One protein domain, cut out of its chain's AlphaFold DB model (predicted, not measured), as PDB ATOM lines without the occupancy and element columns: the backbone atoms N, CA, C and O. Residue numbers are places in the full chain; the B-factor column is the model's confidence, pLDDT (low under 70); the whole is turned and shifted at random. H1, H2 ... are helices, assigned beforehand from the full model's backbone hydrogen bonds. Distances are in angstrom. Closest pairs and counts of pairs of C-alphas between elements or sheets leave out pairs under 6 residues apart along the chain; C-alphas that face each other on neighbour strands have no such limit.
ATOM      1  N   ARG A   2     128.977 109.138 146.683       58.31
ATOM      2  CA  ARG A   2     128.996 109.540 145.274       58.31
ATOM      3  C   ARG A   2     128.268 110.876 145.117       58.31
ATOM      4  O   ARG A   2     127.100 110.966 145.485       58.31
ATOM      5  N   ILE A   3     128.935 111.908 144.599       61.75
ATOM      6  CA  ILE A   3     128.247 113.152 144.212       61.75
ATOM      7  C   ILE A   3     127.283 112.876 143.043       61.75
ATOM      8  O   ILE A   3     127.547 111.963 142.250       61.75
ATOM      9  N   PRO A   4     126.177 113.630 142.905       49.22
ATOM     10  CA  PRO A   4     125.274 113.473 141.770       49.22
ATOM     11  C   PRO A   4     126.051 113.519 140.446       49.22
ATOM     12  O   PRO A   4     126.872 114.410 140.244       49.22
ATOM     13  N   TYR A   5     125.794 112.548 139.565       70.75
ATOM     14  CA  TYR A   5     126.400 112.401 138.230       70.75
ATOM     15  C   TYR A   5     127.885 112.000 138.157       70.75
ATOM     16  O   TYR A   5     128.399 111.852 137.052       70.75
ATOM     17  N   ALA A   6     128.579 111.748 139.275       63.69
ATOM     18  CA  ALA A   6     129.919 111.154 139.203       63.69
ATOM     19  C   ALA A   6     129.849 109.696 138.734       63.69
ATOM     20  O   ALA A   6     128.937 108.974 139.117       63.69
ATOM     21  N   GLU A   7     130.802 109.238 137.923       75.75
ATOM     22  CA  GLU A   7     130.872 107.842 137.463       75.75
ATOM     23  C   GLU A   7     131.402 106.895 138.558       75.75
ATOM     24  O   GLU A   7     130.911 105.777 138.692       75.75
ATOM     25  N   TRP A   8     132.308 107.384 139.412       79.56
ATOM     26  CA  TRP A   8     132.986 106.618 140.464       79.56
ATOM     27  C   TRP A   8     132.774 107.228 141.854       79.56
ATOM     28  O   TRP A   8     132.480 108.419 141.989       79.56
ATOM     29  N   ASP A   9     132.950 106.419 142.901       67.00
ATOM     30  CA  ASP A   9     132.977 106.910 144.277       67.00
ATOM     31  C   ASP A   9     134.201 107.804 144.502       67.00
ATOM     32  O   ASP A   9     135.346 107.396 144.313       67.00
ATOM     33  N   CYS A  10     133.956 109.033 144.942       69.44
ATOM     34  CA  CYS A  10     134.995 109.972 145.336       69.44
ATOM     35  C   CYS A  10     135.119 110.022 146.864       69.44
ATOM     36  O   CYS A  10     134.119 110.054 147.591       69.44
ATOM     37  N   ILE A  11     136.358 110.069 147.361       62.19
ATOM     38  CA  ILE A  11     136.638 110.442 148.750       62.19
ATOM     39  C   ILE A  11     136.422 111.951 148.834       62.19
ATOM     40  O   ILE A  11     137.263 112.734 148.396       62.19
ATOM     41  N   LEU A  12     135.262 112.363 149.342       59.62
ATOM     42  CA  LEU A  12     135.030 113.765 149.666       59.62
ATOM     43  C   LEU A  12     135.963 114.149 150.812       59.62
ATOM     44  O   LEU A  12     136.092 113.408 151.790       59.62
ATOM     45  N   GLN A  13     136.611 115.306 150.691       55.75
ATOM     46  CA  GLN A  13     137.332 115.893 151.810       55.75
ATOM     47  C   GLN A  13     136.335 116.039 152.962       55.75
ATOM     48  O   GLN A  13     135.240 116.574 152.778       55.75
ATOM     49  N   ASN A  14     136.678 115.486 154.126       47.28
ATOM     50  CA  ASN A  14     135.828 115.569 155.301       47.28
ATOM     51  C   ASN A  14     135.819 117.017 155.805       47.28
ATOM     52  O   ASN A  14     136.580 117.383 156.698       47.28
ATOM     53  N   ASN A  15     134.960 117.843 155.218       48.66
ATOM     54  CA  ASN A  15     134.633 119.158 155.740       48.66
ATOM     55  C   ASN A  15     133.618 118.946 156.868       48.66
ATOM     56  O   ASN A  15     132.443 119.280 156.725       48.66
ATOM     57  N   ALA A  16     134.047 118.332 157.974       44.81
ATOM     58  CA  ALA A  16     133.248 118.212 159.190       44.81
ATOM     59  C   ALA A  16     133.134 119.587 159.868       44.81
ATOM     60  O   ALA A  16     133.666 119.810 160.952       44.81
ATOM     61  N   GLY A  17     132.466 120.532 159.208       53.41
ATOM     62  CA  GLY A  17     131.937 121.720 159.858       53.41
ATOM     63  C   GLY A  17     130.648 121.322 160.558       53.41
ATOM     64  O   GLY A  17     129.606 121.209 159.918       53.41
ATOM     65  N   PHE A  18     130.717 121.041 161.855       60.28
ATOM     66  CA  PHE A  18     129.519 120.869 162.667       60.28
ATOM     67  C   PHE A  18     129.055 122.254 163.118       60.28
ATOM     68  O   PHE A  18     129.790 122.956 163.806       60.28
ATOM     69  N   CYS A  19     127.859 122.658 162.695       60.97
ATOM     70  CA  CYS A  19     127.201 123.851 163.212       60.97
ATOM     71  C   CYS A  19     126.221 123.410 164.297       60.97
ATOM     72  O   CYS A  19     125.315 122.619 164.028       60.97
ATOM     73  N   ALA A  20     126.413 123.911 165.511       69.44
ATOM     74  CA  ALA A  20     125.498 123.715 166.622       69.44
ATOM     75  C   ALA A  20     125.035 125.060 167.160       69.44
ATOM     76  O   ALA A  20     125.749 126.058 167.095       69.44
ATOM     77  N   THR A  21     123.827 125.060 167.710       76.81
ATOM     78  CA  THR A  21     123.286 126.191 168.458       76.81
ATOM     79  C   THR A  21     122.993 125.708 169.870       76.81
ATOM     80  O   THR A  21     122.464 124.613 170.055       76.81
ATOM     81  N   SER A  22     123.389 126.500 170.858       78.00
ATOM     82  CA  SER A  22     123.106 126.258 172.269       78.00
ATOM     83  C   SER A  22     122.678 127.571 172.908       78.00
ATOM     84  O   SER A  22     123.069 128.646 172.454       78.00
ATOM     85  N   ASN A  23     121.872 127.471 173.961       81.38
ATOM     86  CA  ASN A  23     121.539 128.611 174.813       81.38
ATOM     87  C   ASN A  23     122.585 128.819 175.921       81.38
ATOM     88  O   ASN A  23     122.519 129.811 176.647       81.38
ATOM     89  N   GLU A  24     123.529 127.890 176.069       81.25
ATOM     90  CA  GLU A  24     124.622 127.975 177.032       81.25
ATOM     91  C   GLU A  24     125.846 128.637 176.398       81.25
ATOM     92  O   GLU A  24     126.157 128.415 175.229       81.25
ATOM     93  N   ILE A  25     126.534 129.470 177.181       81.50
ATOM     94  CA  ILE A  25     127.757 130.159 176.749       81.50
ATOM     95  C   ILE A  25     128.965 129.219 176.861       81.50
ATOM     96  O   ILE A  25     129.857 129.263 176.021       81.50
ATOM     97  N   HIS A  26     128.981 128.351 177.872       81.94
ATOM     98  CA  HIS A  26     130.092 127.443 178.139       81.94
ATOM     99  C   HIS A  26     129.863 126.111 177.425       81.94
ATOM    100  O   HIS A  26     129.179 125.238 177.945       81.94
ATOM    101  N   ILE A  27     130.392 125.987 176.207       80.25
ATOM    102  CA  ILE A  27     130.149 124.835 175.321       80.25
ATOM    103  C   ILE A  27     131.416 124.054 174.963       80.25
ATOM    104  O   ILE A  27     131.314 122.971 174.389       80.25
ATOM    105  N   ILE A  28     132.604 124.594 175.257       80.19
ATOM    106  CA  ILE A  28     133.874 123.896 175.026       80.19
ATOM    107  C   ILE A  28     134.340 123.263 176.340       80.19
ATOM    108  O   ILE A  28     134.720 123.981 177.263       80.19
ATOM    109  N   ASP A  29     134.364 121.933 176.405       70.50
ATOM    110  CA  ASP A  29     134.786 121.193 177.604       70.50
ATOM    111  C   ASP A  29     136.311 120.998 177.714       70.50
ATOM    112  O   ASP A  29     136.856 121.023 178.819       70.50
ATOM    113  N   ASP A  30     137.028 120.811 176.599       64.56
ATOM    114  CA  ASP A  30     138.452 120.441 176.621       64.56
ATOM    115  C   ASP A  30     139.264 121.078 175.480       64.56
ATOM    116  O   ASP A  30     138.700 121.603 174.515       64.56
ATOM    117  N   ASP A  31     140.597 121.011 175.587       60.16
ATOM    118  CA  ASP A  31     141.549 121.352 174.521       60.16
ATOM    119  C   ASP A  31     141.462 120.318 173.385       60.16
ATOM    120  O   ASP A  31     142.362 119.509 173.139       60.16
ATOM    121  N   GLU A  32     140.343 120.319 172.667       57.69
ATOM    122  CA  GLU A  32     140.252 119.604 171.407       57.69
ATOM    123  C   GLU A  32     141.070 120.337 170.338       57.69
ATOM    124  O   GLU A  32     141.003 121.553 170.185       57.69
ATOM    125  N   ASN A  33     141.769 119.584 169.487       63.78
ATOM    126  CA  ASN A  33     142.476 120.122 168.315       63.78
ATOM    127  C   ASN A  33     141.511 120.578 167.191       63.78
ATOM    128  O   ASN A  33     141.872 120.623 166.011       63.78
ATOM    129  N   ARG A  34     140.244 120.838 167.531       69.44
ATOM    130  CA  ARG A  34     139.224 121.324 166.608       69.44
ATOM    131  C   ARG A  34     139.245 122.844 166.604       69.44
ATOM    132  O   ARG A  34     139.319 123.492 167.639       69.44
ATOM    133  N   ARG A  35     139.142 123.420 165.409       75.62
ATOM    134  CA  ARG A  35     138.987 124.865 165.246       75.62
ATOM    135  C   ARG A  35     137.513 125.210 165.399       75.62
ATOM    136  O   ARG A  35     136.724 124.905 164.507       75.62
ATOM    137  N   PHE A  36     137.158 125.815 166.525       79.75
ATOM    138  CA  PHE A  36     135.820 126.347 166.745       79.75
ATOM    139  C   PHE A  36     135.744 127.794 166.263       79.75
ATOM    140  O   PHE A  36     136.677 128.569 166.458       79.75
ATOM    141  N   LEU A  37     134.624 128.146 165.640       85.44
ATOM    142  CA  LEU A  37     134.231 129.528 165.408       85.44
ATOM    143  C   LEU A  37     132.919 129.733 166.160       85.44
ATOM    144  O   LEU A  37     131.883 129.207 165.750       85.44
ATOM    145  N   ILE A  38     132.989 130.402 167.307       83.56
ATOM    146  CA  ILE A  38     131.858 130.534 168.226       83.56
ATOM    147  C   ILE A  38     131.451 131.991 168.292       83.56
ATOM    148  O   ILE A  38     132.292 132.880 168.358       83.56
ATOM    149  N   TRP A  39     130.150 132.244 168.315       85.06
ATOM    150  CA  TRP A  39     129.621 133.581 168.522       85.06
ATOM    151  C   TRP A  39     128.444 133.523 169.477       85.06
ATOM    152  O   TRP A  39     127.595 132.635 169.389       85.06
ATOM    153  N   ARG A  40     128.368 134.518 170.359       85.62
ATOM    154  CA  ARG A  40     127.168 134.773 171.145       85.62
ATOM    155  C   ARG A  40     126.245 135.665 170.329       85.62
ATOM    156  O   ARG A  40     126.575 136.811 170.046       85.62
ATOM    157  N   ILE A  41     125.086 135.138 169.956       84.81
ATOM    158  CA  ILE A  41     124.084 135.892 169.204       84.81
ATOM    159  C   ILE A  41     123.038 136.414 170.189       84.81
ATOM    160  O   ILE A  41     122.331 135.629 170.812       84.81
ATOM    161  N   GLU A  42     122.918 137.736 170.322       85.00
ATOM    162  CA  GLU A  42     121.903 138.347 171.196       85.00
ATOM    163  C   GLU A  42     120.507 138.326 170.569       85.00
ATOM    164  O   GLU A  42     119.508 138.058 171.234       85.00
ATOM    165  N   LYS A  43     120.426 138.629 169.268       85.62
ATOM    166  CA  LYS A  43     119.164 138.700 168.535       85.62
ATOM    167  C   LYS A  43     119.366 138.339 167.074       85.62
ATOM    168  O   LYS A  43     120.227 138.895 166.397       85.62
ATOM    169  N   ILE A  44     118.495 137.477 166.565       84.69
ATOM    170  CA  ILE A  44     118.412 137.159 165.140       84.69
ATOM    171  C   ILE A  44     117.314 138.029 164.529       84.69
ATOM    172  O   ILE A  44     116.180 138.050 165.013       84.69
ATOM    173  N   LYS A  45     117.645 138.778 163.474       88.12
ATOM    174  CA  LYS A  45     116.637 139.460 162.656       88.12
ATOM    175  C   LYS A  45     116.037 138.460 161.674       88.12
ATOM    176  O   LYS A  45     116.762 137.663 161.086       88.12
ATOM    177  N   SER A  46     114.719 138.517 161.507       86.50
ATOM    178  CA  SER A  46     113.995 137.685 160.547       86.50
ATOM    179  C   SER A  46     114.511 137.952 159.128       86.50
ATOM    180  O   SER A  46     114.444 139.099 158.681       86.50
ATOM    181  N   PRO A  47     114.982 136.928 158.397       87.50
ATOM    182  CA  PRO A  47     115.383 137.079 156.998       87.50
ATOM    183  C   PRO A  47     114.220 137.437 156.065       87.50
ATOM    184  O   PRO A  47     114.453 137.849 154.935       87.50
ATOM    185  N   ILE A  48     112.973 137.256 156.514       88.75
ATOM    186  CA  ILE A  48     111.775 137.630 155.752       88.75
ATOM    187  C   ILE A  48     111.592 139.150 155.794       88.75
ATOM    188  O   ILE A  48     111.370 139.773 154.761       88.75
ATOM    189  N   ASP A  49     111.728 139.744 156.982       94.50
ATOM    190  CA  ASP A  49     111.564 141.190 157.181       94.50
ATOM    191  C   ASP A  49     112.824 141.970 156.773       94.50
ATOM    192  O   ASP A  49     112.751 143.128 156.364       94.50
ATOM    193  N   PHE A  50     113.989 141.327 156.876       91.31
ATOM    194  CA  PHE A  50     115.299 141.878 156.540       91.31
ATOM    195  C   PHE A  50     116.021 140.940 155.559       91.31
ATOM    196  O   PHE A  50     116.937 140.220 155.969       91.31
ATOM    197  N   PRO A  51     115.611 140.909 154.277       89.94
ATOM    198  CA  PRO A  51     116.221 140.032 153.288       89.94
ATOM    199  C   PRO A  51     117.687 140.395 153.051       89.94
ATOM    200  O   PRO A  51     118.070 141.567 153.021       89.94
ATOM    201  N   PHE A  52     118.519 139.375 152.851       88.62
ATOM    202  CA  PHE A  52     119.922 139.571 152.510       88.62
ATOM    203  C   PHE A  52     120.058 140.165 151.105       88.62
ATOM    204  O   PHE A  52     119.375 139.748 150.168       88.62
ATOM    205  N   ASN A  53     120.996 141.098 150.933       93.62
ATOM    206  CA  ASN A  53     121.375 141.592 149.611       93.62
ATOM    207  C   ASN A  53     122.261 140.558 148.896       93.62
ATOM    208  O   ASN A  53     123.483 140.708 148.826       93.62
ATOM    209  N   TYR A  54     121.642 139.488 148.396       92.00
ATOM    210  CA  TYR A  54     122.344 138.391 147.727       92.00
ATOM    211  C   TYR A  54     123.147 138.857 146.510       92.00
ATOM    212  O   TYR A  54     124.265 138.391 146.316       92.00
ATOM    213  N   GLU A  55     122.615 139.793 145.721       94.69
ATOM    214  CA  GLU A  55     123.303 140.341 144.547       94.69
ATOM    215  C   GLU A  55     124.569 141.110 144.945       94.69
ATOM    216  O   GLU A  55     125.640 140.898 144.374       94.69
ATOM    217  N   GLY A  56     124.485 141.944 145.985       95.88
ATOM    218  CA  GLY A  56     125.641 142.657 146.532       95.88
ATOM    219  C   GLY A  56     126.706 141.707 147.083       95.88
ATOM    220  O   GLY A  56     127.882 141.835 146.760       95.88
ATOM    221  N   ILE A  57     126.294 140.706 147.862       94.31
ATOM    222  CA  ILE A  57     127.218 139.710 148.428       94.31
ATOM    223  C   ILE A  57     127.892 138.904 147.311       94.31
ATOM    224  O   ILE A  57     129.109 138.722 147.311       94.31
ATOM    225  N   TYR A  58     127.112 138.446 146.330       94.88
ATOM    226  CA  TYR A  58     127.629 137.669 145.209       94.88
ATOM    227  C   TYR A  58     128.571 138.495 144.328       94.88
ATOM    228  O   TYR A  58     129.643 138.016 143.967       94.88
ATOM    229  N   SER A  59     128.219 139.745 144.021       96.00
ATOM    230  CA  SER A  59     129.069 140.629 143.213       96.00
ATOM    231  C   SER A  59     130.405 140.932 143.894       96.00
ATOM    232  O   SER A  59     131.440 140.879 143.229       96.00
ATOM    233  N   GLN A  60     130.425 141.140 145.217       95.94
ATOM    234  CA  GLN A  60     131.670 141.270 145.987       95.94
ATOM    235  C   GLN A  60     132.522 139.995 145.917       95.94
ATOM    236  O   GLN A  60     133.722 140.073 145.651       95.94
ATOM    237  N   ALA A  61     131.908 138.820 146.091       93.44
ATOM    238  CA  ALA A  61     132.616 137.543 146.013       93.44
ATOM    239  C   ALA A  61     133.212 137.290 144.617       93.44
ATOM    240  O   ALA A  61     134.360 136.856 144.500       93.44
ATOM    241  N   VAL A  62     132.460 137.594 143.553       94.31
ATOM    242  CA  VAL A  62     132.934 137.480 142.166       94.31
ATOM    243  C   VAL A  62     134.076 138.457 141.896       94.31
ATOM    244  O   VAL A  62     135.082 138.047 141.320       94.31
ATOM    245  N   SER A  63     133.950 139.710 142.336       95.44
ATOM    246  CA  SER A  63     134.995 140.728 142.171       95.44
ATOM    247  C   SER A  63     136.304 140.291 142.829       95.44
ATOM    248  O   SER A  63     137.356 140.329 142.196       95.44
ATOM    249  N   LEU A  64     136.235 139.809 144.073       92.75
ATOM    250  CA  LEU A  64     137.391 139.293 144.803       92.75
ATOM    251  C   LEU A  64     138.027 138.098 144.079       92.75
ATOM    252  O   LEU A  64     139.243 138.038 143.908       92.75
ATOM    253  N   ALA A  65     137.209 137.154 143.606       90.75
ATOM    254  CA  ALA A  65     137.701 135.991 142.876       90.75
ATOM    255  C   ALA A  65     138.403 136.384 141.564       90.75
ATOM    256  O   ALA A  65     139.465 135.843 141.248       90.75
ATOM    257  N   GLN A  66     137.833 137.327 140.808       93.75
ATOM    258  CA  GLN A  66     138.428 137.845 139.575       93.75
ATOM    259  C   GLN A  66     139.771 138.524 139.849       93.75
ATOM    260  O   GLN A  66     140.760 138.176 139.205       93.75
ATOM    261  N   GLU A  67     139.831 139.399 140.853       92.06
ATOM    262  CA  GLU A  67     141.061 140.080 141.261       92.06
ATOM    263  C   GLU A  67     142.176 139.078 141.605       92.06
ATOM    264  O   GLU A  67     143.306 139.192 141.122       92.06
ATOM    265  N   VAL A  68     141.852 138.043 142.386       91.31
ATOM    266  CA  VAL A  68     142.807 136.989 142.759       91.31
ATOM    267  C   VAL A  68     143.299 136.221 141.528       91.31
ATOM    268  O   VAL A  68     144.496 135.937 141.417       91.31
ATOM    269  N   ILE A  69     142.406 135.883 140.592       90.44
ATOM    270  CA  ILE A  69     142.761 135.187 139.346       90.44
ATOM    271  C   ILE A  69     143.673 136.062 138.478       90.44
ATOM    272  O   ILE A  69     144.665 135.566 137.940       90.44
ATOM    273  N   GLU A  70     143.360 137.348 138.339       92.81
ATOM    274  CA  GLU A  70     144.132 138.292 137.529       92.81
ATOM    275  C   GLU A  70     145.529 138.538 138.099       92.81
ATOM    276  O   GLU A  70     146.510 138.411 137.360       92.81
ATOM    277  N   LYS A  71     145.644 138.792 139.409       92.06
ATOM    278  CA  LYS A  71     146.940 138.941 140.095       92.06
ATOM    279  C   LYS A  71     147.815 137.700 139.914       92.06
ATOM    280  O   LYS A  71     148.979 137.811 139.530       92.06
ATOM    281  N   ARG A  72     147.231 136.503 140.065       87.69
ATOM    282  CA  ARG A  72     147.940 135.232 139.830       87.69
ATOM    283  C   ARG A  72     148.393 135.064 138.379       87.69
ATOM    284  O   ARG A  72     149.502 134.592 138.154       87.69
ATOM    285  N   ARG A  73     147.577 135.461 137.394       91.56
ATOM    286  CA  ARG A  73     147.958 135.426 135.965       91.56
ATOM    287  C   ARG A  73     149.100 136.387 135.641       91.56
ATOM    288  O   ARG A  73     149.936 136.061 134.806       91.56
ATOM    289  N   ARG A  74     149.127 137.552 136.290       91.94
ATOM    290  CA  ARG A  74     150.171 138.578 136.124       91.94
ATOM    291  C   ARG A  74     151.464 138.258 136.881       91.94
ATOM    292  O   ARG A  74     152.461 138.935 136.665       91.94
ATOM    293  N   GLY A  75     151.460 137.231 137.734       88.56
ATOM    294  CA  GLY A  75     152.598 136.886 138.591       88.56
ATOM    295  C   GLY A  75     152.830 137.891 139.721       88.56
ATOM    296  O   GLY A  75     153.929 137.957 140.265       88.56
ATOM    297  N   GLU A  76     151.817 138.689 140.057       90.50
ATOM    298  CA  GLU A  76     151.881 139.662 141.143       90.50
ATOM    299  C   GLU A  76     151.634 138.973 142.495       90.50
ATOM    300  O   GLU A  76     150.875 137.996 142.560       90.50
ATOM    301  N   PRO A  77     152.254 139.462 143.584       85.44
ATOM    302  CA  PRO A  77     151.957 138.967 144.920       85.44
ATOM    303  C   PRO A  77     150.470 139.173 145.234       85.44
ATOM    304  O   PRO A  77     149.883 140.217 144.942       85.44
ATOM    305  N   CYS A  78     149.847 138.145 145.800       83.12
ATOM    306  CA  CYS A  78     148.445 138.150 146.183       83.12
ATOM    307  C   CYS A  78     148.344 137.654 147.622       83.12
ATOM    308  O   CYS A  78     148.609 136.484 147.889       83.12
ATOM    309  N   ASP A  79     147.953 138.555 148.520       83.00
ATOM    310  CA  ASP A  79     147.877 138.291 149.961       83.00
ATOM    311  C   ASP A  79     146.598 137.539 150.357       83.00
ATOM    312  O   ASP A  79     146.422 137.149 151.508       83.00
ATOM    313  N   TRP A  80     145.686 137.313 149.405       85.12
ATOM    314  CA  TRP A  80     144.432 136.628 149.678       85.12
ATOM    315  C   TRP A  80     144.615 135.109 149.762       85.12
ATOM    316  O   TRP A  80     145.049 134.447 148.807       85.12
ATOM    317  N   VAL A  81     144.198 134.547 150.893       82.56
ATOM    318  CA  VAL A  81     144.195 133.114 151.190       82.56
ATOM    319  C   VAL A  81     142.801 132.668 151.628       82.56
ATOM    320  O   VAL A  81     142.046 133.432 152.217       82.56
ATOM    321  N   TYR A  82     142.446 131.415 151.331       79.62
ATOM    322  CA  TYR A  82     141.151 130.838 151.730       79.62
ATOM    323  C   TYR A  82     141.194 130.158 153.110       79.62
ATOM    324  O   TYR A  82     140.212 129.550 153.532       79.62
ATOM    325  N   TRP A  83     142.340 130.203 153.787       84.06
ATOM    326  CA  TRP A  83     142.569 129.623 155.108       84.06
ATOM    327  C   TRP A  83     143.052 130.709 156.068       84.06
ATOM    328  O   TRP A  83     143.679 131.671 155.638       84.06
ATOM    329  N   PHE A  84     142.816 130.518 157.364       83.12
ATOM    330  CA  PHE A  84     143.316 131.431 158.388       83.12
ATOM    331  C   PHE A  84     144.839 131.373 158.504       83.12
ATOM    332  O   PHE A  84     145.432 130.288 158.584       83.12
ATOM    333  N   THR A  85     145.450 132.547 158.566       88.00
ATOM    334  CA  THR A  85     146.836 132.773 158.977       88.00
ATOM    335  C   THR A  85     147.064 132.294 160.412       88.00
ATOM    336  O   THR A  85     146.139 131.911 161.137       88.00
ATOM    337  N   LYS A  86     148.326 132.240 160.833       87.06
ATOM    338  CA  LYS A  86     148.658 131.781 162.183       87.06
ATOM    339  C   LYS A  86     148.090 132.746 163.227       87.06
ATOM    340  O   LYS A  86     147.499 132.301 164.204       87.06
ATOM    341  N   GLU A  87     148.215 134.034 162.956       88.69
ATOM    342  CA  GLU A  87     147.783 135.140 163.799       88.69
ATOM    343  C   GLU A  87     146.256 135.119 163.986       88.69
ATOM    344  O   GLU A  87     145.769 135.178 165.112       88.69
ATOM    345  N   GLU A  88     145.500 134.908 162.901       87.12
ATOM    346  CA  GLU A  88     144.039 134.751 162.963       87.12
ATOM    347  C   GLU A  88     143.626 133.502 163.755       87.12
ATOM    348  O   GLU A  88     142.663 133.536 164.519       87.12
ATOM    349  N   ASN A  89     144.356 132.386 163.619       86.38
ATOM    350  CA  ASN A  89     144.076 131.193 164.423       86.38
ATOM    351  C   ASN A  89     144.314 131.450 165.921       86.38
ATOM    352  O   ASN A  89     143.533 130.971 166.739       86.38
ATOM    353  N   GLU A  90     145.368 132.183 166.284       86.19
ATOM    354  CA  GLU A  90     145.659 132.550 167.678       86.19
ATOM    355  C   GLU A  90     144.592 133.497 168.248       86.19
ATOM    356  O   GLU A  90     144.196 133.367 169.406       86.19
ATOM    357  N   GLU A  91     144.072 134.424 167.443       87.06
ATOM    358  CA  GLU A  91     142.947 135.286 167.819       87.06
ATOM    359  C   GLU A  91     141.655 134.492 168.042       87.06
ATOM    360  O   GLU A  91     141.017 134.632 169.086       87.06
ATOM    361  N   ILE A  92     141.316 133.585 167.122       86.44
ATOM    362  CA  ILE A  92     140.166 132.683 167.271       86.44
ATOM    363  C   ILE A  92     140.316 131.814 168.525       86.44
ATOM    364  O   ILE A  92     139.350 131.606 169.257       86.44
ATOM    365  N   GLN A  93     141.521 131.309 168.801       83.50
ATOM    366  CA  GLN A  93     141.787 130.532 170.012       83.50
ATOM    367  C   GLN A  93     141.576 131.361 171.278       83.50
ATOM    368  O   GLN A  93     140.910 130.874 172.190       83.50
ATOM    369  N   ARG A  94     142.068 132.606 171.322       84.81
ATOM    370  CA  ARG A  94     141.828 133.524 172.448       84.81
ATOM    371  C   ARG A  94     140.338 133.781 172.657       84.81
ATOM    372  O   ARG A  94     139.857 133.648 173.775       84.81
ATOM    373  N   HIS A  95     139.601 134.057 171.584       85.81
ATOM    374  CA  HIS A  95     138.150 134.251 171.635       85.81
ATOM    375  C   HIS A  95     137.409 133.014 172.164       85.81
ATOM    376  O   HIS A  95     136.515 133.119 173.002       85.81
ATOM    377  N   ASN A  96     137.815 131.817 171.736       86.06
ATOM    378  CA  ASN A  96     137.204 130.565 172.181       86.06
ATOM    379  C   ASN A  96     137.398 130.286 173.681       86.06
ATOM    380  O   ASN A  96     136.574 129.574 174.258       86.06
ATOM    381  N   LEU A  97     138.421 130.859 174.334       81.62
ATOM    382  CA  LEU A  97     138.613 130.713 175.783       81.62
ATOM    383  C   LEU A  97     137.411 131.237 176.580       81.62
ATOM    384  O   LEU A  97     137.084 130.663 177.614       81.62
ATOM    385  N   TYR A  98     136.707 132.254 176.075       82.94
ATOM    386  CA  TYR A  98     135.511 132.804 176.719       82.94
ATOM    387  C   TYR A  98     134.349 131.795 176.794       82.94
ATOM    388  O   TYR A  98     133.575 131.782 177.749       82.94
ATOM    389  N   PHE A  99     134.232 130.925 175.791       82.81
ATOM    390  CA  PHE A  99     133.170 129.915 175.694       82.81
ATOM    391  C   PHE A  99     133.574 128.575 176.313       82.81
ATOM    392  O   PHE A  99     132.841 127.584 176.206       82.81
ATOM    393  N   ARG A 100     134.752 128.519 176.940       81.69
ATOM    394  CA  ARG A 100     135.241 127.327 177.616       81.69
ATOM    395  C   ARG A 100     134.516 127.145 178.944       81.69
ATOM    396  O   ARG A 100     134.204 128.106 179.648       81.69
ATOM    397  N   VAL A 101     134.224 125.894 179.270       80.44
ATOM    398  CA  VAL A 101     133.768 125.508 180.601       80.44
ATOM    399  C   VAL A 101     134.938 125.669 181.562       80.44
ATOM    400  O   VAL A 101     136.069 125.269 181.275       80.44
ATOM    401  N   ASN A 102     134.662 126.262 182.720       72.75
ATOM    402  CA  ASN A 102     135.650 126.392 183.777       72.75
ATOM    403  C   ASN A 102     136.214 125.021 184.152       72.75
ATOM    404  O   ASN A 102     135.485 124.099 184.533       72.75
TER     405      ASN A 102
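What this domain is: This is residues 2 to 102 of the 201 residues of an uncharacterized protein of Prevotella copri (UniProt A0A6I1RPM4). This is an open, winding chain with little regular structure: the long helix H1 and the shorter H2 stand apart, and before them residues 2 to 53 wander in wide loops with no named element. Residues 4 to 9 and 42 to 63 stand free, the latter taking in residues 54 to 63 of H1. The printed part has 101 residues, 33 of them in two named helices, H1 then H2; the class is all helix, with no named strand. It is only just loose, close to extended, with a radius of gyration of the C-alphas of 19.0 A and spans of 51 by 38 by 38 A.

Where its parts are: Find C-alpha 54 at (122.344, 138.391, 147.727); from there H1, residues 54 to 74, runs 30.1 A to C-alpha 74 at (150.171, 138.578, 136.124). H2, residues 86 to 97, ends at C-alpha 97 at (138.613, 130.713, 175.783).

How they stand to each other: H1 and H2 are apart, with no C-alpha of one within 8 A of the other. In both, every O i to N i+4 pair is within hydrogen-bond range.

The domain as a whole: The C-alphas of Arg 74 and Asn 102, the two farthest apart, are separated by 51.3 A. The printed part has no cut; the link from H1 to H2 is long, 11 residues. Look for pLDDT under 70 at residues 2 to 4, 6, 9 to 20 and 30 to 34.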